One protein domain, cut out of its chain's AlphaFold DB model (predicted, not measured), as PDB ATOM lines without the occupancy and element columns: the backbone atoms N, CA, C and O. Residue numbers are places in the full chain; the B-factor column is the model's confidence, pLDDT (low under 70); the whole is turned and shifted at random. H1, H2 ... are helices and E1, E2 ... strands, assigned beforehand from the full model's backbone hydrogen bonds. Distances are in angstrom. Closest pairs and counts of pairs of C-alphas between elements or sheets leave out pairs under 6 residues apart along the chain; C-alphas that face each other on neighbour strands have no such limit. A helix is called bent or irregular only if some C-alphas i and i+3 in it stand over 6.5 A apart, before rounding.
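This is residues 3 to 33 and 42 to 191 of the 191 residues of a protein of Candidatus Woesearchaeota archaeon (UniProt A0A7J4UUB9). One twisted sheet of seven parallel strands makes a wall, and three helices, H4, H5 and H6, run side by side over one of its faces. H1 packs on H6 and carries this row of helices on past the E1 edge, while H2 lies at the opposite end of the domain, beyond E4 and E5. The 181 printed residues hold six named helices and seven named strands, along the chain E1 H1 E2 E3 E4 H2 E5 H3 H4 E6 H5 E7 H6; the class is mixed. The whole is compact, with a radius of gyration of the C-alphas of 16.1 A and spans of 47 by 36 by 28 A.

Across the sheet come E1, residues 3 to 6, from C-alpha 3 at (255.659, 218.670, 262.651); E2, 43 to 47; E7, 170 to 176, 17.6 A long; E6, 129 to 134, 16.4 A; E3, 60 to 64; E4, 80 to 85; and E5, 100 to 103. The helices are H1, residues 10 to 23, 20.1 A; H2, 90 to 96; H3, 104 to 110; H4, 112 to 123, 16.1 A; H5, 154 to 164, 15.1 A; and H6, 180 to 190, 15.5 A, ending with C-alpha 190 at (264.407, 215.620, 259.080). H2 is irregular: C-alphas 91 and 94 are 7.2 A apart.

The edge strands are E1 and E5. Within hydrogen-bond range are N 4 and O 44 at 2.7 A for E1 and E2, N 173 and O 43 at 2.7 A for E2 and E7, N 133 and O 174 at 2.7 A for E7 and E6, N 62 and O 130 at 2.8 A for E6 and E3, N 63 and O 81 at 2.8 A for E3 and E4, and N 102 and O 82 at 2.8 A for E4 and E5. E4, H2, E5 and E6, H5, E7 are strand-helix-strand units, parallel neighbour strands with a helix between them in the chain; both crossovers are right-handed. E5, H3, H4, E6 is a split unit, with E3 and E4 between its strands, also right-handed. H4, H5 and H6 on the same face make two layers, helices on one face of a sheet, with heights of 8.9, 10.1 and 9.0 A over it. H5 and H6 touch, closest at the C-alphas of Gln 162 and Glu 189, 6.1 A. H4 and H5 touch, closest at the C-alphas of Cys 116 and Leu 160, 6.4 A. H1, not on the sheet, touches H6 with residues 12 to 16 alone, closest at the C-alphas of Val 16 and Ala 184, 6.7 A. H3 only grazes the sheet, with residues 104 to 109; H2 is not on it and touches no helix. Every O i to N i+4 pair is within hydrogen-bond range in H3, H4, H5 and H6, against 9 of 10 in H1 and 1 of 3 in H2, where 2 of 4 O i to N i+3 pairs are.

The C-alphas of Pro 27 and Ala 90, the two farthest apart, are 50.4 A apart. Residues 34 to 41 are not printed, and C-alphas 33 and 42 are 15.1 A apart across the cut. The links E2 to E3, E3 to E4 and E6 to H5 are long. Mean pLDDT of the printed part is 81.8; residues 3 to 33, 42 to 44 and 46 to 54 are under 70.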
ATOM      1  N   ILE A   3     255.165 217.338 263.051       56.81
ATOM      2  CA  ILE A   3     255.659 218.670 262.651       56.81
ATOM      3  C   ILE A   3     254.657 219.732 263.116       56.81
ATOM      4  O   ILE A   3     253.469 219.636 262.827       56.81
ATOM      5  N   TYR A   4     255.146 220.747 263.820       61.97
ATOM      6  CA  TYR A   4     254.400 221.880 264.356       61.97
ATOM      7  C   TYR A   4     254.952 223.175 263.754       61.97
ATOM      8  O   TYR A   4     256.162 223.350 263.635       61.97
ATOM      9  N   ILE A   5     254.076 224.108 263.388       57.69
ATOM     10  CA  ILE A   5     254.453 225.377 262.748       57.69
ATOM     11  C   ILE A   5     253.794 226.506 263.539       57.69
ATOM     12  O   ILE A   5     252.575 226.498 263.717       57.69
ATOM     13  N   ASN A   6     254.585 227.440 264.076       49.78
ATOM     14  CA  ASN A   6     254.086 228.480 264.976       49.78
ATOM     15  C   ASN A   6     254.006 229.860 264.294       49.78
ATOM     16  O   ASN A   6     255.025 230.510 264.089       49.78
ATOM     17  N   LYS A   7     252.748 230.270 264.075       40.34
ATOM     18  CA  LYS A   7     252.163 231.575 263.708       40.34
ATOM     19  C   LYS A   7     252.451 232.202 262.338       40.34
ATOM     20  O   LYS A   7     253.587 232.437 261.957       40.34
ATOM     21  N   GLU A   8     251.302 232.574 261.748       44.06
ATOM     22  CA  GLU A   8     250.992 232.932 260.357       44.06
ATOM     23  C   GLU A   8     251.419 231.838 259.384       44.06
ATOM     24  O   GLU A   8     252.542 231.385 259.486       44.06
ATOM     25  N   LEU A   9     250.518 231.364 258.505       46.34
ATOM     26  CA  LEU A   9     250.806 230.862 257.145       46.34
ATOM     27  C   LEU A   9     249.831 229.785 256.666       46.34
ATOM     28  O   LEU A   9     250.106 228.586 256.701       46.34
ATOM     29  N   ASP A  10     248.734 230.242 256.070       50.19
ATOM     30  CA  ASP A  10     247.914 229.405 255.191       50.19
ATOM     31  C   ASP A  10     248.670 228.978 253.914       50.19
ATOM     32  O   ASP A  10     248.362 227.942 253.340       50.19
ATOM     33  N   LYS A  11     249.736 229.694 253.522       50.06
ATOM     34  CA  LYS A  11     250.568 229.378 252.341       50.06
ATOM     35  C   LYS A  11     251.601 228.270 252.570       50.06
ATOM     36  O   LYS A  11     251.799 227.436 251.691       50.06
ATOM     37  N   ILE A  12     252.229 228.216 253.752       48.56
ATOM     38  CA  ILE A  12     253.080 227.073 254.129       48.56
ATOM     39  C   ILE A  12     252.225 225.816 254.244       48.56
ATOM     40  O   ILE A  12     252.678 224.753 253.836       48.56
ATOM     41  N   ARG A  13     250.998 225.922 254.776       50.03
ATOM     42  CA  ARG A  13     250.073 224.782 254.858       50.03
ATOM     43  C   ARG A  13     249.841 224.156 253.492       50.03
ATOM     44  O   ARG A  13     249.953 222.945 253.390       50.03
ATOM     45  N   GLU A  14     249.563 224.967 252.475       56.69
ATOM     46  CA  GLU A  14     249.319 224.499 251.107       56.69
ATOM     47  C   GLU A  14     250.587 223.881 250.496       56.69
ATOM     48  O   GLU A  14     250.567 222.727 250.087       56.69
ATOM     49  N   TYR A  15     251.738 224.564 250.583       56.06
ATOM     50  CA  TYR A  15     253.010 224.044 250.058       56.06
ATOM     51  C   TYR A  15     253.475 222.755 250.752       56.06
ATOM     52  O   TYR A  15     253.903 221.805 250.105       56.06
ATOM     53  N   VAL A  16     253.405 222.704 252.084       54.00
ATOM     54  CA  VAL A  16     253.789 221.522 252.859       54.00
ATOM     55  C   VAL A  16     252.774 220.403 252.646       54.00
ATOM     56  O   VAL A  16     253.189 219.261 252.511       54.00
ATOM     57  N   ALA A  17     251.473 220.690 252.561       59.06
ATOM     58  CA  ALA A  17     250.476 219.675 252.229       59.06
ATOM     59  C   ALA A  17     250.718 219.086 250.835       59.06
ATOM     60  O   ALA A  17     250.719 217.866 250.719       59.06
ATOM     61  N   ASP A  18     251.000 219.910 249.825       55.97
ATOM     62  CA  ASP A  18     251.287 219.456 248.462       55.97
ATOM     63  C   ASP A  18     252.570 218.613 248.411       55.97
ATOM     64  O   ASP A  18     252.573 217.482 247.923       55.97
ATOM     65  N   VAL A  19     253.661 219.104 249.008       50.66
ATOM     66  CA  VAL A  19     254.955 218.402 249.011       50.66
ATOM     67  C   VAL A  19     254.921 217.127 249.862       50.66
ATOM     68  O   VAL A  19     255.568 216.135 249.513       50.66
ATOM     69  N   LEU A  20     254.178 217.113 250.974       50.38
ATOM     70  CA  LEU A  20     254.025 215.920 251.812       50.38
ATOM     71  C   LEU A  20     253.017 214.920 251.224       50.38
ATOM     72  O   LEU A  20     253.236 213.721 251.385       50.38
ATOM     73  N   GLN A  21     251.968 215.358 250.513       52.22
ATOM     74  CA  GLN A  21     251.047 214.460 249.794       52.22
ATOM     75  C   GLN A  21     251.758 213.660 248.704       52.22
ATOM     76  O   GLN A  21     251.447 212.486 248.510       52.22
ATOM     77  N   GLU A  22     252.738 214.259 248.028       48.72
ATOM     78  CA  GLU A  22     253.530 213.560 247.012       48.72
ATOM     79  C   GLU A  22     254.535 212.555 247.604       48.72
ATOM     80  O   GLU A  22     254.916 211.601 246.923       48.72
ATOM     81  N   ASN A  23     254.956 212.725 248.866       43.25
ATOM     82  CA  ASN A  23     256.094 211.989 249.437       43.25
ATOM     83  C   ASN A  23     255.778 211.097 250.656       43.25
ATOM     84  O   ASN A  23     256.638 210.312 251.058       43.25
ATOM     85  N   LEU A  24     254.575 211.150 251.244       37.81
ATOM     86  CA  LEU A  24     254.221 210.352 252.429       37.81
ATOM     87  C   LEU A  24     252.952 209.507 252.236       37.81
ATOM     88  O   LEU A  24     251.869 209.994 251.944       37.81
ATOM     89  N   THR A  25     253.071 208.207 252.511       36.44
ATOM     90  CA  THR A  25     251.993 207.198 252.458       36.44
ATOM     91  C   THR A  25     251.171 207.091 253.754       36.44
ATOM     92  O   THR A  25     250.606 206.033 254.036       36.44
ATOM     93  N   LYS A  26     251.090 208.140 254.587       35.50
ATOM     94  CA  LYS A  26     250.330 208.084 255.853       35.50
ATOM     95  C   LYS A  26     249.394 209.280 256.054       35.50
ATOM     96  O   LYS A  26     249.755 210.390 255.680       35.50
ATOM     97  N   PRO A  27     248.195 209.040 256.627       33.97
ATOM     98  CA  PRO A  27     247.100 209.998 256.638       33.97
ATOM     99  C   PRO A  27     247.372 211.186 257.565       33.97
ATOM    100  O   PRO A  27     248.026 211.059 258.602       33.97
ATOM    101  N   PHE A  28     246.828 212.321 257.137       37.78
ATOM    102  CA  PHE A  28     246.848 213.635 257.767       37.78
ATOM    103  C   PHE A  28     246.434 213.606 259.248       37.78
ATOM    104  O   PHE A  28     245.459 212.955 259.619       37.78
ATOM    105  N   LEU A  29     247.162 214.360 260.077       35.12
ATOM    106  CA  LEU A  29     246.712 214.792 261.402       35.12
ATOM    107  C   LEU A  29     245.898 216.080 261.235       35.12
ATOM    108  O   LEU A  29     246.361 217.016 260.583       35.12
ATOM    109  N   GLU A  30     244.697 216.119 261.809       32.88
ATOM    110  CA  GLU A  30     243.865 217.322 261.823       32.88
ATOM    111  C   GLU A  30     244.374 218.371 262.826       32.88
ATOM    112  O   GLU A  30     245.068 218.081 263.800       32.88
ATOM    113  N   ILE A  31     244.048 219.627 262.526       37.16
ATOM    114  CA  ILE A  31     244.710 220.860 262.984       37.16
ATOM    115  C   ILE A  31     244.406 221.234 264.454       37.16
ATOM    116  O   ILE A  31     245.022 222.153 264.994       37.16
ATOM    117  N   GLU A  32     243.518 220.521 265.144       32.69
ATOM    118  CA  GLU A  32     243.079 220.874 266.505       32.69
ATOM    119  C   GLU A  32     244.042 220.413 267.623       32.69
ATOM    120  O   GLU A  32     243.936 220.887 268.752       32.69
ATOM    121  N   ASP A  33     245.078 219.628 267.303       33.84
ATOM    122  CA  ASP A  33     246.091 219.144 268.264       33.84
ATOM    123  C   ASP A  33     247.342 220.051 268.394       33.84
ATOM    124  O   ASP A  33     248.370 219.661 268.959       33.84
ATOM    125  N   GLU A  42     259.010 211.868 268.504       54.34
ATOM    126  CA  GLU A  42     259.831 212.994 267.997       54.34
ATOM    127  C   GLU A  42     259.078 214.163 267.318       54.34
ATOM    128  O   GLU A  42     258.239 213.962 266.437       54.34
ATOM    129  N   CYS A  43     259.417 215.403 267.678       58.25
ATOM    130  CA  CYS A  43     258.683 216.610 267.276       58.25
ATOM    131  C   CYS A  43     259.568 217.613 266.507       58.25
ATOM    132  O   CYS A  43     260.630 217.967 267.006       58.25
ATOM    133  N   ILE A  44     259.137 218.107 265.338       65.75
ATOM    134  CA  ILE A  44     259.724 219.263 264.633       65.75
ATOM    135  C   ILE A  44     258.888 220.498 264.925       65.75
ATOM    136  O   ILE A  44     257.672 220.451 264.786       65.75
ATOM    137  N   ILE A  45     259.525 221.619 265.243       72.12
ATOM    138  CA  ILE A  45     258.850 222.893 265.442       72.12
ATOM    139  C   ILE A  45     259.489 223.967 264.568       72.12
ATOM    140  O   ILE A  45     260.645 224.318 264.778       72.12
ATOM    141  N   ILE A  46     258.744 224.513 263.614       67.44
ATOM    142  CA  ILE A  46     259.183 225.627 262.769       67.44
ATOM    143  C   ILE A  46     258.659 226.923 263.385       67.44
ATOM    144  O   ILE A  46     257.451 227.070 263.595       67.44
ATOM    145  N   GLN A  47     259.559 227.843 263.727       66.69
ATOM    146  CA  GLN A  47     259.223 229.106 264.386       66.69
ATOM    147  C   GLN A  47     260.074 230.244 263.828       66.69
ATOM    148  O   GLN A  47     261.221 230.037 263.445       66.69
ATOM    149  N   LYS A  48     259.541 231.465 263.858       52.44
ATOM    150  CA  LYS A  48     260.347 232.667 263.619       52.44
ATOM    151  C   LYS A  48     261.203 233.037 264.837       52.44
ATOM    152  O   LYS A  48     262.345 233.455 264.692       52.44
ATOM    153  N   ASP A  49     260.655 232.825 266.033       58.72
ATOM    154  CA  ASP A  49     261.272 233.182 267.310       58.72
ATOM    155  C   ASP A  49     261.530 231.955 268.189       58.72
ATOM    156  O   ASP A  49     260.862 230.929 268.087       58.72
ATOM    157  N   PHE A  50     262.496 232.078 269.098       63.25
ATOM    158  CA  PHE A  50     262.875 231.013 270.021       63.25
ATOM    159  C   PHE A  50     261.937 230.921 271.246       63.25
ATOM    160  O   PHE A  50     261.607 231.933 271.867       63.25
ATOM    161  N   ASN A  51     261.567 229.702 271.661       67.56
ATOM    162  CA  ASN A  51     260.680 229.432 272.799       67.56
ATOM    163  C   ASN A  51     261.336 228.491 273.825       67.56
ATOM    164  O   ASN A  51     261.726 227.370 273.506       67.56
ATOM    165  N   LYS A  52     261.406 228.938 275.085       67.38
ATOM    166  CA  LYS A  52     262.127 228.262 276.177       67.38
ATOM    167  C   LYS A  52     261.412 227.031 276.755       67.38
ATOM    168  O   LYS A  52     262.042 226.252 277.461       67.38
ATOM    169  N   ASN A  53     260.121 226.835 276.480       67.19
ATOM    170  CA  ASN A  53     259.279 225.898 277.239       67.19
ATOM    171  C   ASN A  53     259.427 224.409 276.859       67.19
ATOM    172  O   ASN A  53     258.737 223.572 277.435       67.19
ATOM    173  N   PHE A  54     260.305 224.062 275.913       68.31
ATOM    174  CA  PHE A  54     260.389 222.704 275.351       68.31
ATOM    175  C   PHE A  54     261.574 221.868 275.858       68.31
ATOM    176  O   PHE A  54     261.631 220.668 275.595       68.31
ATOM    177  N   ILE A  55     262.531 222.477 276.563       75.81
ATOM    178  CA  ILE A  55     263.813 221.837 276.886       75.81
ATOM    179  C   ILE A  55     263.800 221.321 278.328       75.81
ATOM    180  O   ILE A  55     263.727 222.095 279.282       75.81
ATOM    181  N   ASP A  56     263.913 220.002 278.495       80.69
ATOM    182  CA  ASP A  56     264.195 219.384 279.795       80.69
ATOM    183  C   ASP A  56     265.623 219.748 280.234       80.69
ATOM    184  O   ASP A  56     266.584 219.521 279.497       80.69
ATOM    185  N   LYS A  57     265.785 220.256 281.461       79.94
ATOM    186  CA  LYS A  57     267.088 220.646 282.025       79.94
ATOM    187  C   LYS A  57     268.107 219.501 282.089       79.94
ATOM    188  O   LYS A  57     269.300 219.772 282.179       79.94
ATOM    189  N   ASN A  58     267.657 218.245 282.050       84.19
ATOM    190  CA  ASN A  58     268.526 217.062 282.078       84.19
ATOM    191  C   ASN A  58     268.843 216.485 280.685       84.19
ATOM    192  O   ASN A  58     269.539 215.473 280.587       84.19
ATOM    193  N   SER A  59     268.318 217.086 279.617       91.88
ATOM    194  CA  SER A  59     268.573 216.662 278.234       91.88
ATOM    195  C   SER A  59     269.902 217.209 277.696       91.88
ATOM    196  O   SER A  59     270.551 218.026 278.343       91.88
ATOM    197  N   GLY A  60     270.341 216.741 276.531       95.62
ATOM    198  CA  GLY A  60     271.351 217.424 275.725       95.62
ATOM    199  C   GLY A  60     270.698 218.421 274.770       95.62
ATOM    200  O   GLY A  60     269.551 218.227 274.357       95.62
ATOM    201  N   LEU A  61     271.437 219.466 274.405       95.62
ATOM    202  CA  LEU A  61     271.007 220.485 273.456       95.62
ATOM    203  C   LEU A  61     272.066 220.675 272.364       95.62
ATOM    204  O   LEU A  61     273.135 221.224 272.626       95.62
ATOM    205  N   LEU A  62     271.763 220.230 271.144       96.88
ATOM    206  CA  LEU A  62     272.575 220.471 269.952       96.88
ATOM    207  C   LEU A  62     272.083 221.727 269.230       96.88
ATOM    208  O   LEU A  62     270.899 221.844 268.928       96.88
ATOM    209  N   ILE A  63     272.984 222.654 268.921       96.31
ATOM    210  CA  ILE A  63     272.634 223.965 268.376       96.31
ATOM    211  C   ILE A  63     273.435 224.246 267.107       96.31
ATOM    212  O   ILE A  63     274.667 224.241 267.126       96.31
ATOM    213  N   PHE A  64     272.718 224.573 266.037       96.56
ATOM    214  CA  PHE A  64     273.241 225.192 264.827       96.56
ATOM    215  C   PHE A  64     272.837 226.664 264.828       96.56
ATOM    216  O   PHE A  64     271.751 227.016 264.384       96.56
ATOM    217  N   ASP A  65     273.684 227.526 265.379       93.25
ATOM    218  CA  ASP A  65     273.523 228.986 265.371       93.25
ATOM    219  C   ASP A  65     274.932 229.608 265.419       93.25
ATOM    220  O   ASP A  65     275.905 228.981 265.850       93.25
ATOM    221  N   LYS A  66     275.038 230.860 264.984       86.69
ATOM    222  CA  LYS A  66     276.218 231.707 265.134       86.69
ATOM    223  C   LYS A  66     276.361 232.304 266.543       86.69
ATOM    224  O   LYS A  66     277.472 232.687 266.895       86.69
ATOM    225  N   ASP A  67     275.282 232.422 267.331       84.94
ATOM    226  CA  ASP A  67     275.296 233.104 268.642       84.94
ATOM    227  C   ASP A  67     274.908 232.185 269.811       84.94
ATOM    228  O   ASP A  67     273.752 231.801 269.985       84.94
ATOM    229  N   ILE A  68     275.887 231.887 270.664       82.75
ATOM    230  CA  ILE A  68     275.709 231.034 271.838       82.75
ATOM    231  C   ILE A  68     274.937 231.696 272.983       82.75
ATOM    232  O   ILE A  68     274.237 231.019 273.741       82.75
ATOM    233  N   ALA A  69     275.055 233.017 273.140       82.81
ATOM    234  CA  ALA A  69     274.599 233.702 274.346       82.81
ATOM    235  C   ALA A  69     273.079 233.574 274.539       82.81
ATOM    236  O   ALA A  69     272.587 233.652 275.663       82.81
ATOM    237  N   LYS A  70     272.338 233.311 273.458       83.31
ATOM    238  CA  LYS A  70     270.889 233.073 273.469       83.31
ATOM    239  C   LYS A  70     270.475 231.838 274.284       83.31
ATOM    240  O   LYS A  70     269.330 231.777 274.731       83.31
ATOM    241  N   TYR A  71     271.378 230.873 274.473       85.19
ATOM    242  CA  TYR A  71     271.015 229.524 274.919       85.19
ATOM    243  C   TYR A  71     271.511 229.141 276.317       85.19
ATOM    244  O   TYR A  71     271.001 228.181 276.892       85.19
ATOM    245  N   HIS A  72     272.450 229.896 276.892       80.94
ATOM    246  CA  HIS A  72     273.080 229.552 278.175       80.94
ATOM    247  C   HIS A  72     272.103 229.501 279.370       80.94
ATOM    248  O   HIS A  72     272.313 228.749 280.313       80.94
ATOM    249  N   ASP A  73     270.993 230.245 279.318       84.94
ATOM    250  CA  ASP A  73     269.976 230.250 280.385       84.94
ATOM    251  C   ASP A  73     269.009 229.054 280.333       84.94
ATOM    252  O   ASP A  73     268.142 228.908 281.198       84.94
ATOM    253  N   LEU A  74     269.075 228.234 279.283       83.00
ATOM    254  CA  LEU A  74     268.087 227.181 279.031       83.00
ATOM    255  C   LEU A  74     268.452 225.877 279.711       83.00
ATOM    256  O   LEU A  74     267.583 225.155 280.201       83.00
ATOM    257  N   ILE A  75     269.742 225.566 279.700       87.44
ATOM    258  CA  ILE A  75     270.268 224.290 280.141       87.44
ATOM    259  C   ILE A  75     271.690 224.470 280.658       87.44
ATOM    260  O   ILE A  75     272.344 225.462 280.359       87.44
ATOM    261  N   SER A  76     272.156 223.512 281.455       91.44
ATOM    262  CA  SER A  76     273.535 223.497 281.945       91.44
ATOM    263  C   SER A  76     274.533 223.563 280.783       91.44
ATOM    264  O   SER A  76     274.380 222.816 279.818       91.44
ATOM    265  N   ASP A  77     275.580 224.384 280.908       91.88
ATOM    266  CA  ASP A  77     276.626 224.557 279.886       91.88
ATOM    267  C   ASP A  77     277.210 223.211 279.407       91.88
ATOM    268  O   ASP A  77     277.420 222.999 278.214       91.88
ATOM    269  N   ASN A  78     277.386 222.251 280.322       92.88
ATOM    270  CA  ASN A  78     277.929 220.918 280.017       92.88
ATOM    271  C   ASN A  78     276.998 220.056 279.143       92.88
ATOM    272  O   ASN A  78     277.410 219.006 278.647       92.88
ATOM    273  N   ASN A  79     275.746 220.476 278.974       95.19
ATOM    274  CA  ASN A  79     274.752 219.797 278.155       95.19
ATOM    275  C   ASN A  79     274.595 220.437 276.771       95.19
ATOM    276  O   ASN A  79     273.789 219.962 275.970       95.19
ATOM    277  N   ILE A  80     275.349 221.501 276.484       95.38
ATOM    278  CA  ILE A  80     275.302 222.207 275.209       95.38
ATOM    279  C   ILE A  80     276.375 221.645 274.273       95.38
ATOM    280  O   ILE A  80     277.561 221.575 274.609       95.38
ATOM    281  N   ILE A  81     275.940 221.287 273.066       97.00
ATOM    282  CA  ILE A  81     276.796 221.031 271.913       97.00
ATOM    283  C   ILE A  81     276.473 222.086 270.856       97.00
ATOM    284  O   ILE A  81     275.326 222.211 270.439       97.00
ATOM    285  N   MET A  82     277.473 222.813 270.375       96.62
ATOM    286  CA  MET A  82     277.303 223.724 269.239       96.62
ATOM    287  C   MET A  82     278.007 223.213 267.992       96.62
ATOM    288  O   MET A  82     279.069 222.608 268.086       96.62
ATOM    289  N   ALA A  83     277.454 223.495 266.819       97.44
ATOM    290  CA  ALA A  83     278.074 223.163 265.545       97.44
ATOM    291  C   ALA A  83     277.878 224.290 264.524       97.44
ATOM    292  O   ALA A  83     276.825 224.922 264.469       97.44
ATOM    293  N   GLY A  84     278.909 224.548 263.718       95.44
ATOM    294  CA  GLY A  84     278.894 225.610 262.707       95.44
ATOM    295  C   GLY A  84     279.184 227.009 263.259       95.44
ATOM    296  O   GLY A  84     278.908 228.014 262.601       95.44
ATOM    297  N   ILE A  85     279.766 227.098 264.460       93.31
ATOM    298  CA  ILE A  85     280.117 228.387 265.060       93.31
ATOM    299  C   ILE A  85     281.316 228.996 264.310       93.31
ATOM    300  O   ILE A  85     282.319 228.324 264.050       93.31
ATOM    301  N   ARG A  86     281.221 230.277 263.948       91.62
ATOM    302  CA  ARG A  86     282.253 230.974 263.150       91.62
ATOM    303  C   ARG A  86     282.623 232.360 263.651       91.62
ATOM    304  O   ARG A  86     283.615 232.930 263.208       91.62
ATOM    305  N   HIS A  87     281.843 232.900 264.578       87.75
ATOM    306  CA  HIS A  87     282.073 234.216 265.141       87.75
ATOM    307  C   HIS A  87     281.979 234.145 266.657       87.75
ATOM    308  O   HIS A  87     280.949 233.771 267.206       87.75
ATOM    309  N   PHE A  88     283.067 234.512 267.324       85.56
ATOM    310  CA  PHE A  88     283.146 234.540 268.776       85.56
ATOM    311  C   PHE A  88     283.223 235.990 269.230       85.56
ATOM    312  O   PHE A  88     284.133 236.717 268.822       85.56
ATOM    313  N   LYS A  89     282.300 236.422 270.091       88.19
ATOM    314  CA  LYS A  89     282.448 237.716 270.763       88.19
ATOM    315  C   LYS A  89     283.383 237.514 271.952       88.19
ATOM    316  O   LYS A  89     283.365 236.466 272.591       88.19
ATOM    317  N   ALA A  90     284.177 238.527 272.300       85.38
ATOM    318  CA  ALA A  90     285.129 238.430 273.416       85.38
ATOM    319  C   ALA A  90     284.461 237.988 274.735       85.38
ATOM    320  O   ALA A  90     285.043 237.229 275.507       85.38
ATOM    321  N   LYS A  91     283.209 238.406 274.951       87.12
ATOM    322  CA  LYS A  91     282.388 238.025 276.108       87.12
ATOM    323  C   LYS A  91     282.003 236.537 276.159       87.12
ATOM    324  O   LYS A  91     281.674 236.050 277.232       87.12
ATOM    325  N   ASP A  92     282.051 235.820 275.036       87.88
ATOM    326  CA  ASP A  92     281.624 234.417 274.953       87.88
ATOM    327  C   ASP A  92     282.768 233.453 275.314       87.88
ATOM    328  O   ASP A  92     282.544 232.263 275.522       87.88
ATOM    329  N   HIS A  93     284.005 233.949 275.420       88.56
ATOM    330  CA  HIS A  93     285.202 233.119 275.566       88.56
ATOM    331  C   HIS A  93     285.172 232.204 276.801       88.56
ATOM    332  O   HIS A  93     285.606 231.056 276.736       88.56
ATOM    333  N   ASP A  94     284.642 232.678 277.929       90.88
ATOM    334  CA  ASP A  94     284.540 231.854 279.138       90.88
ATOM    335  C   ASP A  94     283.413 230.822 279.073       90.88
ATOM    336  O   ASP A  94     283.494 229.795 279.746       90.88
ATOM    337  N   LEU A  95     282.398 231.055 278.238       90.00
ATOM    338  CA  LEU A  95     281.339 230.085 277.980       90.00
ATOM    339  C   LEU A  95     281.835 228.968 277.055       90.00
ATOM    340  O   LEU A  95     281.609 227.793 277.331       90.00
ATOM    341  N   LEU A  96     282.601 229.312 276.016       90.12
ATOM    342  CA  LEU A  96     283.173 228.339 275.075       90.12
ATOM    343  C   LEU A  96     284.075 227.299 275.747       90.12
ATOM    344  O   LEU A  96     284.189 226.182 275.255       90.12
ATOM    345  N   LYS A  97     284.697 227.639 276.882       91.69
ATOM    346  CA  LYS A  97     285.507 226.698 277.674       91.69
ATOM    347  C   LYS A  97     284.680 225.621 278.387       91.69
ATOM    348  O   LYS A  97     285.257 224.642 278.849       91.69
ATOM    349  N   LYS A  98     283.375 225.836 278.556       92.88
ATOM    350  CA  LYS A  98     282.483 224.974 279.350       92.88
ATOM    351  C   LYS A  98     281.615 224.061 278.493       92.88
ATOM    352  O   LYS A  98     281.160 223.030 278.972       92.88
ATOM    353  N   ILE A  99     281.378 224.447 277.248       94.31
ATOM    354  CA  ILE A  99     280.540 223.697 276.313       94.31
ATOM    355  C   ILE A  99     281.398 222.820 275.403       94.31
ATOM    356  O   ILE A  99     282.592 223.065 275.211       94.31
ATOM    357  N   LYS A 100     280.748 221.882 274.715       96.19
ATOM    358  CA  LYS A 100     281.331 221.272 273.520       96.19
ATOM    359  C   LYS A 100     280.935 222.084 272.289       96.19
ATOM    360  O   LYS A 100     279.762 222.408 272.122       96.19
ATOM    361  N   TYR A 101     281.873 222.397 271.401       96.44
ATOM    362  CA  TYR A 101     281.539 223.051 270.139       96.44
ATOM    363  C   TYR A 101     282.400 222.548 268.986       96.44
ATOM    364  O   TYR A 101     283.536 222.143 269.201       96.44
ATOM    365  N   TYR A 102     281.834 222.623 267.784       97.31
ATOM    366  CA  TYR A 102     282.463 222.289 266.515       97.31
ATOM    367  C   TYR A 102     282.420 223.523 265.620       97.31
ATOM    368  O   TYR A 102     281.354 223.965 265.177       97.31
ATOM    369  N   SER A 103     283.578 224.144 265.421       96.31
ATOM    370  CA  SER A 103     283.657 225.407 264.677       96.31
ATOM    371  C   SER A 103     283.636 225.196 263.164       96.31
ATOM    372  O   SER A 103     283.998 224.131 262.677       96.31
ATOM    373  N   MET A 104     283.306 226.235 262.397       96.31
ATOM    374  CA  MET A 104     283.455 226.196 260.935       96.31
ATOM    375  C   MET A 104     284.904 225.957 260.501       96.31
ATOM    376  O   MET A 104     285.145 225.335 259.471       96.31
ATOM    377  N   LYS A 105     285.880 226.390 261.314       96.06
ATOM    378  CA  LYS A 105     287.291 226.059 261.100       96.06
ATOM    379  C   LYS A 105     287.506 224.547 261.189       96.06
ATOM    380  O   LYS A 105     288.077 223.966 260.281       96.06
ATOM    381  N   GLU A 106     287.034 223.920 262.257       96.25
ATOM    382  CA  GLU A 106     287.143 222.471 262.466       96.25
ATOM    383  C   GLU A 106     286.443 221.685 261.355       96.25
ATOM    384  O   GLU A 106     287.085 220.864 260.712       96.25
ATOM    385  N   ILE A 107     285.200 222.047 261.023       97.50
ATOM    386  CA  ILE A 107     284.442 221.444 259.914       97.50
ATOM    387  C   ILE A 107     285.227 221.520 258.597       97.50
ATOM    388  O   ILE A 107     285.300 220.538 257.862       97.50
ATOM    389  N   SER A 108     285.846 222.668 258.306       97.00
ATOM    390  CA  SER A 108     286.626 222.861 257.081       97.00
ATOM    391  C   SER A 108     287.947 222.088 257.059       97.00
ATOM    392  O   SER A 108     288.401 221.735 255.973       97.00
ATOM    393  N   PHE A 109     288.604 221.896 258.206       97.69
ATOM    394  CA  PHE A 109     289.914 221.238 258.280       97.69
ATOM    395  C   PHE A 109     289.800 219.719 258.416       97.69
ATOM    396  O   PHE A 109     290.581 219.001 257.800       97.69
ATOM    397  N   GLU A 110     288.860 219.244 259.230       97.56
ATOM    398  CA  GLU A 110     288.670 217.819 259.513       97.56
ATOM    399  C   GLU A 110     287.744 217.145 258.505       97.56
ATOM    400  O   GLU A 110     287.889 215.954 258.258       97.56
ATOM    401  N   GLY A 111     286.832 217.910 257.900       97.56
ATOM    402  CA  GLY A 111     285.795 217.390 257.023       97.56
ATOM    403  C   GLY A 111     284.438 217.314 257.720       97.56
ATOM    404  O   GLY A 111     284.311 217.093 258.931       97.56
ATOM    405  N   ILE A 112     283.385 217.517 256.926       97.88
ATOM    406  CA  ILE A 112     281.999 217.499 257.404       97.88
ATOM    407  C   ILE A 112     281.591 216.121 257.942       97.88
ATOM    408  O   ILE A 112     280.817 216.045 258.894       97.88
ATOM    409  N   GLU A 113     282.114 215.034 257.371       98.12
ATOM    410  CA  GLU A 113     281.779 213.664 257.767       98.12
ATOM    411  C   GLU A 113     282.383 213.308 259.128       98.12
ATOM    412  O   GLU A 113     281.676 212.852 260.031       98.12
ATOM    413  N   GLU A 114     283.673 213.572 259.304       98.25
ATOM    414  CA  GLU A 114     284.425 213.378 260.538       98.25
ATOM    415  C   GLU A 114     283.801 214.191 261.672       98.25
ATOM    416  O   GLU A 114     283.462 213.645 262.730       98.25
ATOM    417  N   THR A 115     283.531 215.471 261.406       98.12
ATOM    418  CA  THR A 115     282.888 216.358 262.376       98.12
ATOM    419  C   THR A 115     281.473 215.883 262.711       98.12
ATOM    420  O   THR A 115     281.078 215.857 263.878       98.12
ATOM    421  N   CYS A 116     280.696 215.438 261.716       98.06
ATOM    422  CA  CYS A 116     279.361 214.885 261.940       98.06
ATOM    423  C   CYS A 116     279.401 213.635 262.828       98.06
ATOM    424  O   CYS A 116     278.608 213.511 263.765       98.06
ATOM    425  N   ASN A 117     280.349 212.728 262.589       98.00
ATOM    426  CA  ASN A 117     280.533 211.537 263.412       98.00
ATOM    427  C   ASN A 117     280.892 211.910 264.861       98.00
ATOM    428  O   ASN A 117     280.345 211.320 265.799       98.00
ATOM    429  N   ALA A 118     281.732 212.930 265.061       98.19
ATOM    430  CA  ALA A 118     282.053 213.455 266.385       98.19
ATOM    431  C   ALA A 118     280.827 214.081 267.081       98.19
ATOM    432  O   ALA A 118     280.569 213.789 268.258       98.19
ATOM    433  N   ILE A 119     280.027 214.882 266.365       98.00
ATOM    434  CA  ILE A 119     278.755 215.448 266.848       98.00
ATOM    435  C   ILE A 119     277.814 214.320 267.283       98.00
ATOM    436  O   ILE A 119     277.391 214.283 268.438       98.00
ATOM    437  N   MET A 120     277.541 213.356 266.400       97.31
ATOM    438  CA  MET A 120     276.661 212.223 266.691       97.31
ATOM    439  C   MET A 120     277.141 211.412 267.897       97.31
ATOM    440  O   MET A 120     276.329 210.992 268.724       97.31
ATOM    441  N   SER A 121     278.452 211.192 268.019       97.19
ATOM    442  CA  SER A 121     279.029 210.498 269.170       97.19
ATOM    443  C   SER A 121     278.811 211.274 270.469       97.19
ATOM    444  O   SER A 121     278.489 210.666 271.488       97.19
ATOM    445  N   ALA A 122     278.950 212.601 270.445       96.88
ATOM    446  CA  ALA A 122     278.679 213.447 271.603       96.88
ATOM    447  C   ALA A 122     277.197 213.403 272.001       96.88
ATOM    448  O   ALA A 122     276.879 213.283 273.182       96.88
ATOM    449  N   CYS A 123     276.289 213.418 271.022       96.38
ATOM    450  CA  CYS A 123     274.851 213.392 271.276       96.38
ATOM    451  C   CYS A 123     274.371 212.117 271.993       96.38
ATOM    452  O   CYS A 123     273.407 212.155 272.760       96.38
ATOM    453  N   ARG A 124     275.058 210.985 271.792       94.62
ATOM    454  CA  ARG A 124     274.733 209.703 272.446       94.62
ATOM    455  C   ARG A 124     275.020 209.683 273.949       94.62
ATOM    456  O   ARG A 124     274.544 208.779 274.626       94.62
ATOM    457  N   ALA A 125     275.783 210.645 274.470       94.44
ATOM    458  CA  ALA A 125     276.071 210.738 275.902       94.44
ATOM    459  C   ALA A 125     274.850 211.173 276.735       94.44
ATOM    460  O   ALA A 125     274.847 211.012 277.954       94.44
ATOM    461  N   PHE A 126     273.815 211.717 276.091       94.88
ATOM    462  CA  PHE A 126     272.639 212.260 276.763       94.88
ATOM    463  C   PHE A 126     271.478 211.270 276.774       94.88
ATOM    464  O   PHE A 126     271.305 210.471 275.858       94.88
ATOM    465  N   LYS A 127     270.619 211.358 277.795       91.81
ATOM    466  CA  LYS A 127     269.402 210.536 277.869       91.81
ATOM    467  C   LYS A 127     268.407 210.881 276.754       91.81
ATOM    468  O   LYS A 127     267.796 209.986 276.185       91.81
ATOM    469  N   SER A 128     268.267 212.167 276.456       93.25
ATOM    470  CA  SER A 128     267.458 212.714 275.366       93.25
ATOM    471  C   SER A 128     268.197 213.888 274.733       93.25
ATOM    472  O   SER A 128     268.988 214.553 275.403       93.25
ATOM    473  N   MET A 129     267.961 214.128 273.448       94.31
ATOM    474  CA  MET A 129     268.616 215.165 272.661       94.31
ATOM    475  C   MET A 129     267.574 216.090 272.046       94.31
ATOM    476  O   MET A 129     266.678 215.637 271.335       94.31
ATOM    477  N   ASN A 130     267.716 217.387 272.292       93.12
ATOM    478  CA  ASN A 130     266.972 218.423 271.590       93.12
ATOM    479  C   ASN A 130     267.906 219.120 270.601       93.12
ATOM    480  O   ASN A 130     269.085 219.318 270.895       93.12
ATOM    481  N   VAL A 131     267.393 219.485 269.434       94.38
ATOM    482  CA  VAL A 131     268.172 220.115 268.367       94.38
ATOM    483  C   VAL A 131     267.544 221.454 268.023       94.38
ATOM    484  O   VAL A 131     266.341 221.533 267.809       94.38
ATOM    485  N   ILE A 132     268.350 222.504 267.938       94.12
ATOM    486  CA  ILE A 132     267.941 223.816 267.440       94.12
ATOM    487  C   ILE A 132     268.728 224.102 266.168       94.12
ATOM    488  O   ILE A 132     269.954 224.024 266.160       94.12
ATOM    489  N   ILE A 133     268.021 224.454 265.103       95.12
ATOM    490  CA  ILE A 133     268.576 224.802 263.801       95.12
ATOM    491  C   ILE A 133     268.156 226.226 263.493       95.12
ATOM    492  O   ILE A 133     267.029 226.465 263.078       95.12
ATOM    493  N   ASN A 134     269.056 227.177 263.694       94.25
ATOM    494  CA  ASN A 134     268.875 228.533 263.215       94.25
ATOM    495  C   ASN A 134     269.496 228.664 261.817       94.25
ATOM    496  O   ASN A 134     270.674 228.359 261.622       94.25
ATOM    497  N   SER A 135     268.711 229.141 260.849       93.00
ATOM    498  CA  SER A 135     269.162 229.423 259.475       93.00
ATOM    499  C   SER A 135     270.387 230.345 259.403       93.00
ATOM    500  O   SER A 135     271.153 230.277 258.444       93.00
ATOM    501  N   ASP A 136     270.650 231.140 260.444       93.69
ATOM    502  CA  ASP A 136     271.860 231.954 260.606       93.69
ATOM    503  C   ASP A 136     273.169 231.146 260.623       93.69
ATOM    504  O   ASP A 136     274.251 231.714 260.490       93.69
ATOM    505  N   VAL A 137     273.119 229.821 260.789       95.75
ATOM    506  CA  VAL A 137     274.308 228.966 260.662       95.75
ATOM    507  C   VAL A 137     274.823 228.894 259.216       95.75
ATOM    508  O   VAL A 137     276.005 228.615 259.003       95.75
ATOM    509  N   LEU A 138     273.963 229.163 258.230       96.75
ATOM    510  CA  LEU A 138     274.323 229.149 256.817       96.75
ATOM    511  C   LEU A 138     275.241 230.317 256.457       96.75
ATOM    512  O   LEU A 138     275.227 231.363 257.103       96.75
ATOM    513  N   ASP A 139     276.041 230.130 255.413       96.06
ATOM    514  CA  ASP A 139     276.787 231.222 254.799       96.06
ATOM    515  C   ASP A 139     275.818 232.269 254.206       96.06
ATOM    516  O   ASP A 139     274.775 231.879 253.667       96.06
ATOM    517  N   PRO A 140     276.146 233.575 254.244       94.75
ATOM    518  CA  PRO A 140     275.342 234.638 253.639       94.75
ATOM    519  C   PRO A 140     274.964 234.407 252.171       94.75
ATOM    520  O   PRO A 140     273.919 234.875 251.724       94.75
ATOM    521  N   ALA A 141     275.763 233.641 251.416       94.56
ATOM    522  CA  ALA A 141     275.412 233.232 250.055       94.56
ATOM    523  C   ALA A 141     274.114 232.396 249.973       94.56
ATOM    524  O   ALA A 141     273.514 232.301 248.903       94.56
ATOM    525  N   PHE A 142     273.689 231.793 251.087       93.38
ATOM    526  CA  PHE A 142     272.504 230.936 251.204       93.38
ATOM    527  C   PHE A 142     271.469 231.445 252.217       93.38
ATOM    528  O   PHE A 142     270.349 230.940 252.227       93.38
ATOM    529  N   ASN A 143     271.814 232.427 253.053       89.62
ATOM    530  CA  ASN A 143     270.886 233.126 253.939       89.62
ATOM    531  C   ASN A 143     271.166 234.634 253.890       89.62
ATOM    532  O   ASN A 143     272.056 235.132 254.576       89.62
ATOM    533  N   MET A 144     270.376 235.365 253.098       83.25
ATOM    534  CA  MET A 144     270.573 236.804 252.863       83.25
ATOM    535  C   MET A 144     270.373 237.673 254.115       83.25
ATOM    536  O   MET A 144     270.731 238.850 254.100       83.25
ATOM    537  N   ASN A 145     269.814 237.113 255.190       81.50
ATOM    538  CA  ASN A 145     269.577 237.829 256.442       81.50
ATOM    539  C   ASN A 145     270.793 237.803 257.381       81.50
ATOM    540  O   ASN A 145     270.798 238.503 258.397       81.50
ATOM    541  N   ASP A 146     271.841 237.039 257.050       84.88
ATOM    542  CA  ASP A 146     273.106 237.058 257.774       84.88
ATOM    543  C   ASP A 146     274.219 237.763 256.991       84.88
ATOM    544  O   ASP A 146     274.291 237.711 255.770       84.88
ATOM    545  N   ASN A 147     275.130 238.405 257.723       88.56
ATOM    546  CA  ASN A 147     276.252 239.160 257.165       88.56
ATOM    547  C   ASN A 147     277.617 238.596 257.589       88.56
ATOM    548  O   ASN A 147     278.644 239.235 257.353       88.56
ATOM    549  N   ILE A 148     277.658 237.436 258.256       90.56
ATOM    550  CA  ILE A 148     278.900 236.832 258.744       90.56
ATOM    551  C   ILE A 148     279.324 235.703 257.791       90.56
ATOM    552  O   ILE A 148     278.737 234.622 257.848       90.56
ATOM    553  N   PRO A 149     280.357 235.903 256.953       93.69
ATOM    554  CA  PRO A 149     280.797 234.902 255.983       93.69
ATOM    555  C   PRO A 149     281.466 233.689 256.640       93.69
ATOM    556  O   PRO A 149     281.908 233.750 257.789       93.69
ATOM    557  N   GLY A 150     281.597 232.607 255.871       94.69
ATOM    558  CA  GLY A 150     282.236 231.358 256.286       94.69
ATOM    559  C   GLY A 150     281.292 230.431 257.045       94.69
ATOM    560  O   GLY A 150     281.730 229.751 257.971       94.69
ATOM    561  N   GLY A 151     279.997 230.473 256.720       96.50
ATOM    562  CA  GLY A 151     278.980 229.582 257.282       96.50
ATOM    563  C   GLY A 151     278.870 228.256 256.534       96.50
ATOM    564  O   GLY A 151     279.638 227.976 255.615       96.50
ATOM    565  N   LEU A 152     277.900 227.433 256.933       97.62
ATOM    566  CA  LEU A 152     277.595 226.194 256.219       97.62
ATOM    567  C   LEU A 152     276.971 226.504 254.857       97.62
ATOM    568  O   LEU A 152     276.117 227.381 254.726       97.62
ATOM    569  N   SER A 153     277.310 225.715 253.846       97.06
ATOM    570  CA  SER A 153     276.466 225.622 252.660       97.06
ATOM    571  C   SER A 153     275.154 224.903 252.986       97.06
ATOM    572  O   SER A 153     275.078 224.077 253.900       97.06
ATOM    573  N   THR A 154     274.113 225.140 252.183       95.25
ATOM    574  CA  THR A 154     272.841 224.412 252.324       95.25
ATOM    575  C   THR A 154     273.039 222.895 252.241       95.25
ATOM    576  O   THR A 154     272.373 222.149 252.951       95.25
ATOM    577  N   ARG A 155     273.984 222.417 251.415       96.50
ATOM    578  CA  ARG A 155     274.278 220.980 251.272       96.50
ATOM    579  C   ARG A 155     274.900 220.388 252.531       96.50
ATOM    580  O   ARG A 155     274.519 219.290 252.918       96.50
ATOM    581  N   GLU A 156     275.828 221.098 253.167       97.94
ATOM    582  CA  GLU A 156     276.448 220.641 254.416       97.94
ATOM    583  C   GLU A 156     275.439 220.622 255.560       97.94
ATOM    584  O   GLU A 156     275.395 219.650 256.311       97.94
ATOM    585  N   LEU A 157     274.578 221.644 255.664       97.62
ATOM    586  CA  LEU A 157     273.503 221.635 256.654       97.62
ATOM    587  C   LEU A 157     272.563 220.446 256.422       97.62
ATOM    588  O   LEU A 157     272.333 219.677 257.350       97.62
ATOM    589  N   ILE A 158     272.082 220.238 255.191       96.38
ATOM    590  CA  ILE A 158     271.223 219.089 254.852       96.38
ATOM    591  C   ILE A 158     271.911 217.764 255.198       96.38
ATOM    592  O   ILE A 158     271.288 216.909 255.827       96.38
ATOM    593  N   TYR A 159     273.193 217.605 254.856       97.75
ATOM    594  CA  TYR A 159     273.968 216.420 255.222       97.75
ATOM    595  C   TYR A 159     273.956 216.192 256.740       97.75
ATOM    596  O   TYR A 159     273.640 215.095 257.195       97.75
ATOM    597  N   LEU A 160     274.227 217.228 257.542       97.62
ATOM    598  CA  LEU A 160     274.190 217.126 259.001       97.62
ATOM    599  C   LEU A 160     272.793 216.749 259.512       97.62
ATOM    600  O   LEU A 160     272.683 215.870 260.366       97.62
ATOM    601  N   LEU A 161     271.727 217.345 258.972       94.88
ATOM    602  CA  LEU A 161     270.348 217.051 259.381       94.88
ATOM    603  C   LEU A 161     269.947 215.601 259.085       94.88
ATOM    604  O   LEU A 161     269.404 214.920 259.957       94.88
ATOM    605  N   GLN A 162     270.294 215.095 257.901       94.94
ATOM    606  CA  GLN A 162     270.053 213.702 257.514       94.94
ATOM    607  C   GLN A 162     270.774 212.697 258.425       94.94
ATOM    608  O   GLN A 162     270.349 211.550 258.551       94.94
ATOM    609  N   ARG A 163     271.866 213.111 259.075       96.31
ATOM    610  CA  ARG A 163     272.594 212.298 260.057       96.31
ATOM    611  C   ARG A 163     272.019 212.444 261.461       96.31
ATOM    612  O   ARG A 163     271.894 211.453 262.177       96.31
ATOM    613  N   ILE A 164     271.617 213.654 261.840       93.06
ATOM    614  CA  ILE A 164     270.994 213.961 263.132       93.06
ATOM    615  C   ILE A 164     269.680 213.212 263.319       93.06
ATOM    616  O   ILE A 164     269.443 212.707 264.413       93.06
ATOM    617  N   LYS A 165     268.867 213.043 262.271       91.31
ATOM    618  CA  LYS A 165     267.629 212.251 262.379       91.31
ATOM    619  C   LYS A 165     267.851 210.773 262.719       91.31
ATOM    620  O   LYS A 165     266.921 210.078 263.097       91.31
ATOM    621  N   LEU A 166     269.086 210.272 262.611       93.56
ATOM    622  CA  LEU A 166     269.447 208.903 262.998       93.56
ATOM    623  C   LEU A 166     269.832 208.787 264.486       93.56
ATOM    624  O   LEU A 166     270.215 207.708 264.955       93.56
ATOM    625  N   ILE A 167     269.789 209.888 265.239       92.81
ATOM    626  CA  ILE A 167     270.040 209.911 266.679       92.81
ATOM    627  C   ILE A 167     268.843 209.267 267.392       92.81
ATOM    628  O   ILE A 167     267.767 209.838 267.466       92.81
ATOM    629  N   LYS A 168     269.042 208.075 267.967       90.62
ATOM    630  CA  LYS A 168     267.965 207.279 268.593       90.62
ATOM    631  C   LYS A 168     267.295 207.932 269.806       90.62
ATOM    632  O   LYS A 168     266.228 207.498 270.218       90.62
ATOM    633  N   ASN A 169     267.978 208.878 270.442       90.19
ATOM    634  CA  ASN A 169     267.502 209.622 271.603       90.19
ATOM    635  C   ASN A 169     267.064 211.047 271.225       90.19
ATOM    636  O   ASN A 169     267.025 211.912 272.100       90.19
ATOM    637  N   LEU A 170     266.781 211.312 269.946       90.62
ATOM    638  CA  LEU A 170     266.227 212.585 269.497       90.62
ATOM    639  C   LEU A 170     264.823 212.775 270.093       90.62
ATOM    640  O   LEU A 170     264.046 211.834 270.190       90.62
ATOM    641  N   ASN A 171     264.523 213.985 270.561       87.94
ATOM    642  CA  ASN A 171     263.268 214.300 271.241       87.94
ATOM    643  C   ASN A 171     262.516 215.425 270.525       87.94
ATOM    644  O   ASN A 171     261.389 215.242 270.068       87.94
ATOM    645  N   VAL A 172     263.157 216.588 270.394       88.50
ATOM    646  CA  VAL A 172     262.593 217.756 269.710       88.50
ATOM    647  C   VAL A 172     263.635 218.340 268.769       88.50
ATOM    648  O   VAL A 172     264.803 218.462 269.133       88.50
ATOM    649  N   VAL A 173     263.205 218.740 267.581       89.94
ATOM    650  CA  VAL A 173     263.957 219.583 266.659       89.94
ATOM    651  C   VAL A 173     263.207 220.895 266.485       89.94
ATOM    652  O   VAL A 173     262.018 220.904 266.199       89.94
ATOM    653  N   GLN A 174     263.887 222.019 266.640       89.12
ATOM    654  CA  GLN A 174     263.333 223.344 266.416       89.12
ATOM    655  C   GLN A 174     264.084 224.009 265.269       89.12
ATOM    656  O   GLN A 174     265.300 224.149 265.335       89.12
ATOM    657  N   ILE A 175     263.370 224.436 264.234       89.06
ATOM    658  CA  ILE A 175     263.914 225.212 263.122       89.06
ATOM    659  C   ILE A 175     263.511 226.672 263.321       89.06
ATOM    660  O   ILE A 175     262.330 226.978 263.483       89.06
ATOM    661  N   ILE A 176     264.503 227.558 263.305       89.69
ATOM    662  CA  ILE A 176     264.360 229.005 263.434       89.69
ATOM    663  C   ILE A 176     264.807 229.641 262.121       89.69
ATOM    664  O   ILE A 176     265.983 229.575 261.751       89.69
ATOM    665  N   THR A 177     263.864 230.215 261.384       87.12
ATOM    666  CA  THR A 177     264.121 230.807 260.067       87.12
ATOM    667  C   THR A 177     263.085 231.871 259.744       87.12
ATOM    668  O   THR A 177     261.931 231.771 260.158       87.12
ATOM    669  N   GLU A 178     263.504 232.881 258.987       83.81
ATOM    670  CA  GLU A 178     262.590 233.838 258.358       83.81
ATOM    671  C   GLU A 178     262.203 233.418 256.931       83.81
ATOM    672  O   GLU A 178     261.205 233.899 256.405       83.81
ATOM    673  N   ASP A 179     262.970 232.511 256.313       83.88
ATOM    674  CA  ASP A 179     262.653 231.911 255.015       83.88
ATOM    675  C   ASP A 179     261.805 230.649 255.217       83.88
ATOM    676  O   ASP A 179     262.269 229.622 255.729       83.88
ATOM    677  N   GLU A 180     260.548 230.753 254.801       78.44
ATOM    678  CA  GLU A 180     259.524 229.715 254.879       78.44
ATOM    679  C   GLU A 180     259.866 228.473 254.052       78.44
ATOM    680  O   GLU A 180     259.682 227.342 254.510       78.44
ATOM    681  N   MET A 181     260.390 228.672 252.840       80.31
ATOM    682  CA  MET A 181     260.704 227.590 251.911       80.31
ATOM    683  C   MET A 181     261.923 226.811 252.402       80.31
ATOM    684  O   MET A 181     261.929 225.578 252.370       80.31
ATOM    685  N   LEU A 182     262.926 227.519 252.931       84.00
ATOM    686  CA  LEU A 182     264.047 226.893 253.623       84.00
ATOM    687  C   LEU A 182     263.555 226.089 254.832       84.00
ATOM    688  O   LEU A 182     263.923 224.924 254.973       84.00
ATOM    689  N   GLY A 183     262.694 226.667 255.674       83.25
ATOM    690  CA  GLY A 183     262.132 225.983 256.842       83.25
ATOM    691  C   GLY A 183     261.420 224.679 256.487       83.25
ATOM    692  O   GLY A 183     261.717 223.635 257.072       83.25
ATOM    693  N   ALA A 184     260.542 224.720 255.482       79.56
ATOM    694  CA  ALA A 184     259.851 223.540 254.967       79.56
ATOM    695  C   ALA A 184     260.838 222.494 254.428       79.56
ATOM    696  O   ALA A 184     260.735 221.312 254.765       79.56
ATOM    697  N   LYS A 185     261.844 222.918 253.652       84.88
ATOM    698  CA  LYS A 185     262.869 222.014 253.118       84.88
ATOM    699  C   LYS A 185     263.649 221.316 254.230       84.88
ATOM    700  O   LYS A 185     263.801 220.100 254.177       84.88
ATOM    701  N   LEU A 186     264.110 222.048 255.244       87.25
ATOM    702  CA  LEU A 186     264.835 221.464 256.378       87.25
ATOM    703  C   LEU A 186     263.955 220.483 257.168       87.25
ATOM    704  O   LEU A 186     264.436 219.426 257.573       87.25
ATOM    705  N   ALA A 187     262.669 220.794 257.345       83.12
ATOM    706  CA  ALA A 187     261.726 219.903 258.014       83.12
ATOM    707  C   ALA A 187     261.510 218.588 257.246       83.12
ATOM    708  O   ALA A 187     261.473 217.527 257.866       83.12
ATOM    709  N   ILE A 188     261.440 218.640 255.911       80.75
ATOM    710  CA  ILE A 188     261.350 217.446 255.056       80.75
ATOM    711  C   ILE A 188     262.600 216.571 255.203       80.75
ATOM    712  O   ILE A 188     262.489 215.355 255.335       80.75
ATOM    713  N   GLU A 189     263.796 217.161 255.226       86.44
ATOM    714  CA  GLU A 189     265.039 216.383 255.360       86.44
ATOM    715  C   GLU A 189     265.151 215.658 256.710       86.44
ATOM    716  O   GLU A 189     265.801 214.611 256.800       86.44
ATOM    717  N   LEU A 190     264.495 216.200 257.741       83.00
ATOM    718  CA  LEU A 190     264.407 215.620 259.080       83.00
ATOM    719  C   LEU A 190     263.276 214.594 259.238       83.00
ATOM    720  O   LEU A 190     263.315 213.840 260.208       83.00
ATOM    721  N   SER A 191     262.312 214.547 258.307       75.44
ATOM    722  CA  SER A 191     261.268 213.507 258.263       75.44
ATOM    723  C   SER A 191     261.757 212.154 257.758       75.44
ATOM    724  O   SER A 191     261.114 211.159 258.161       75.44
TER     725      SER A 191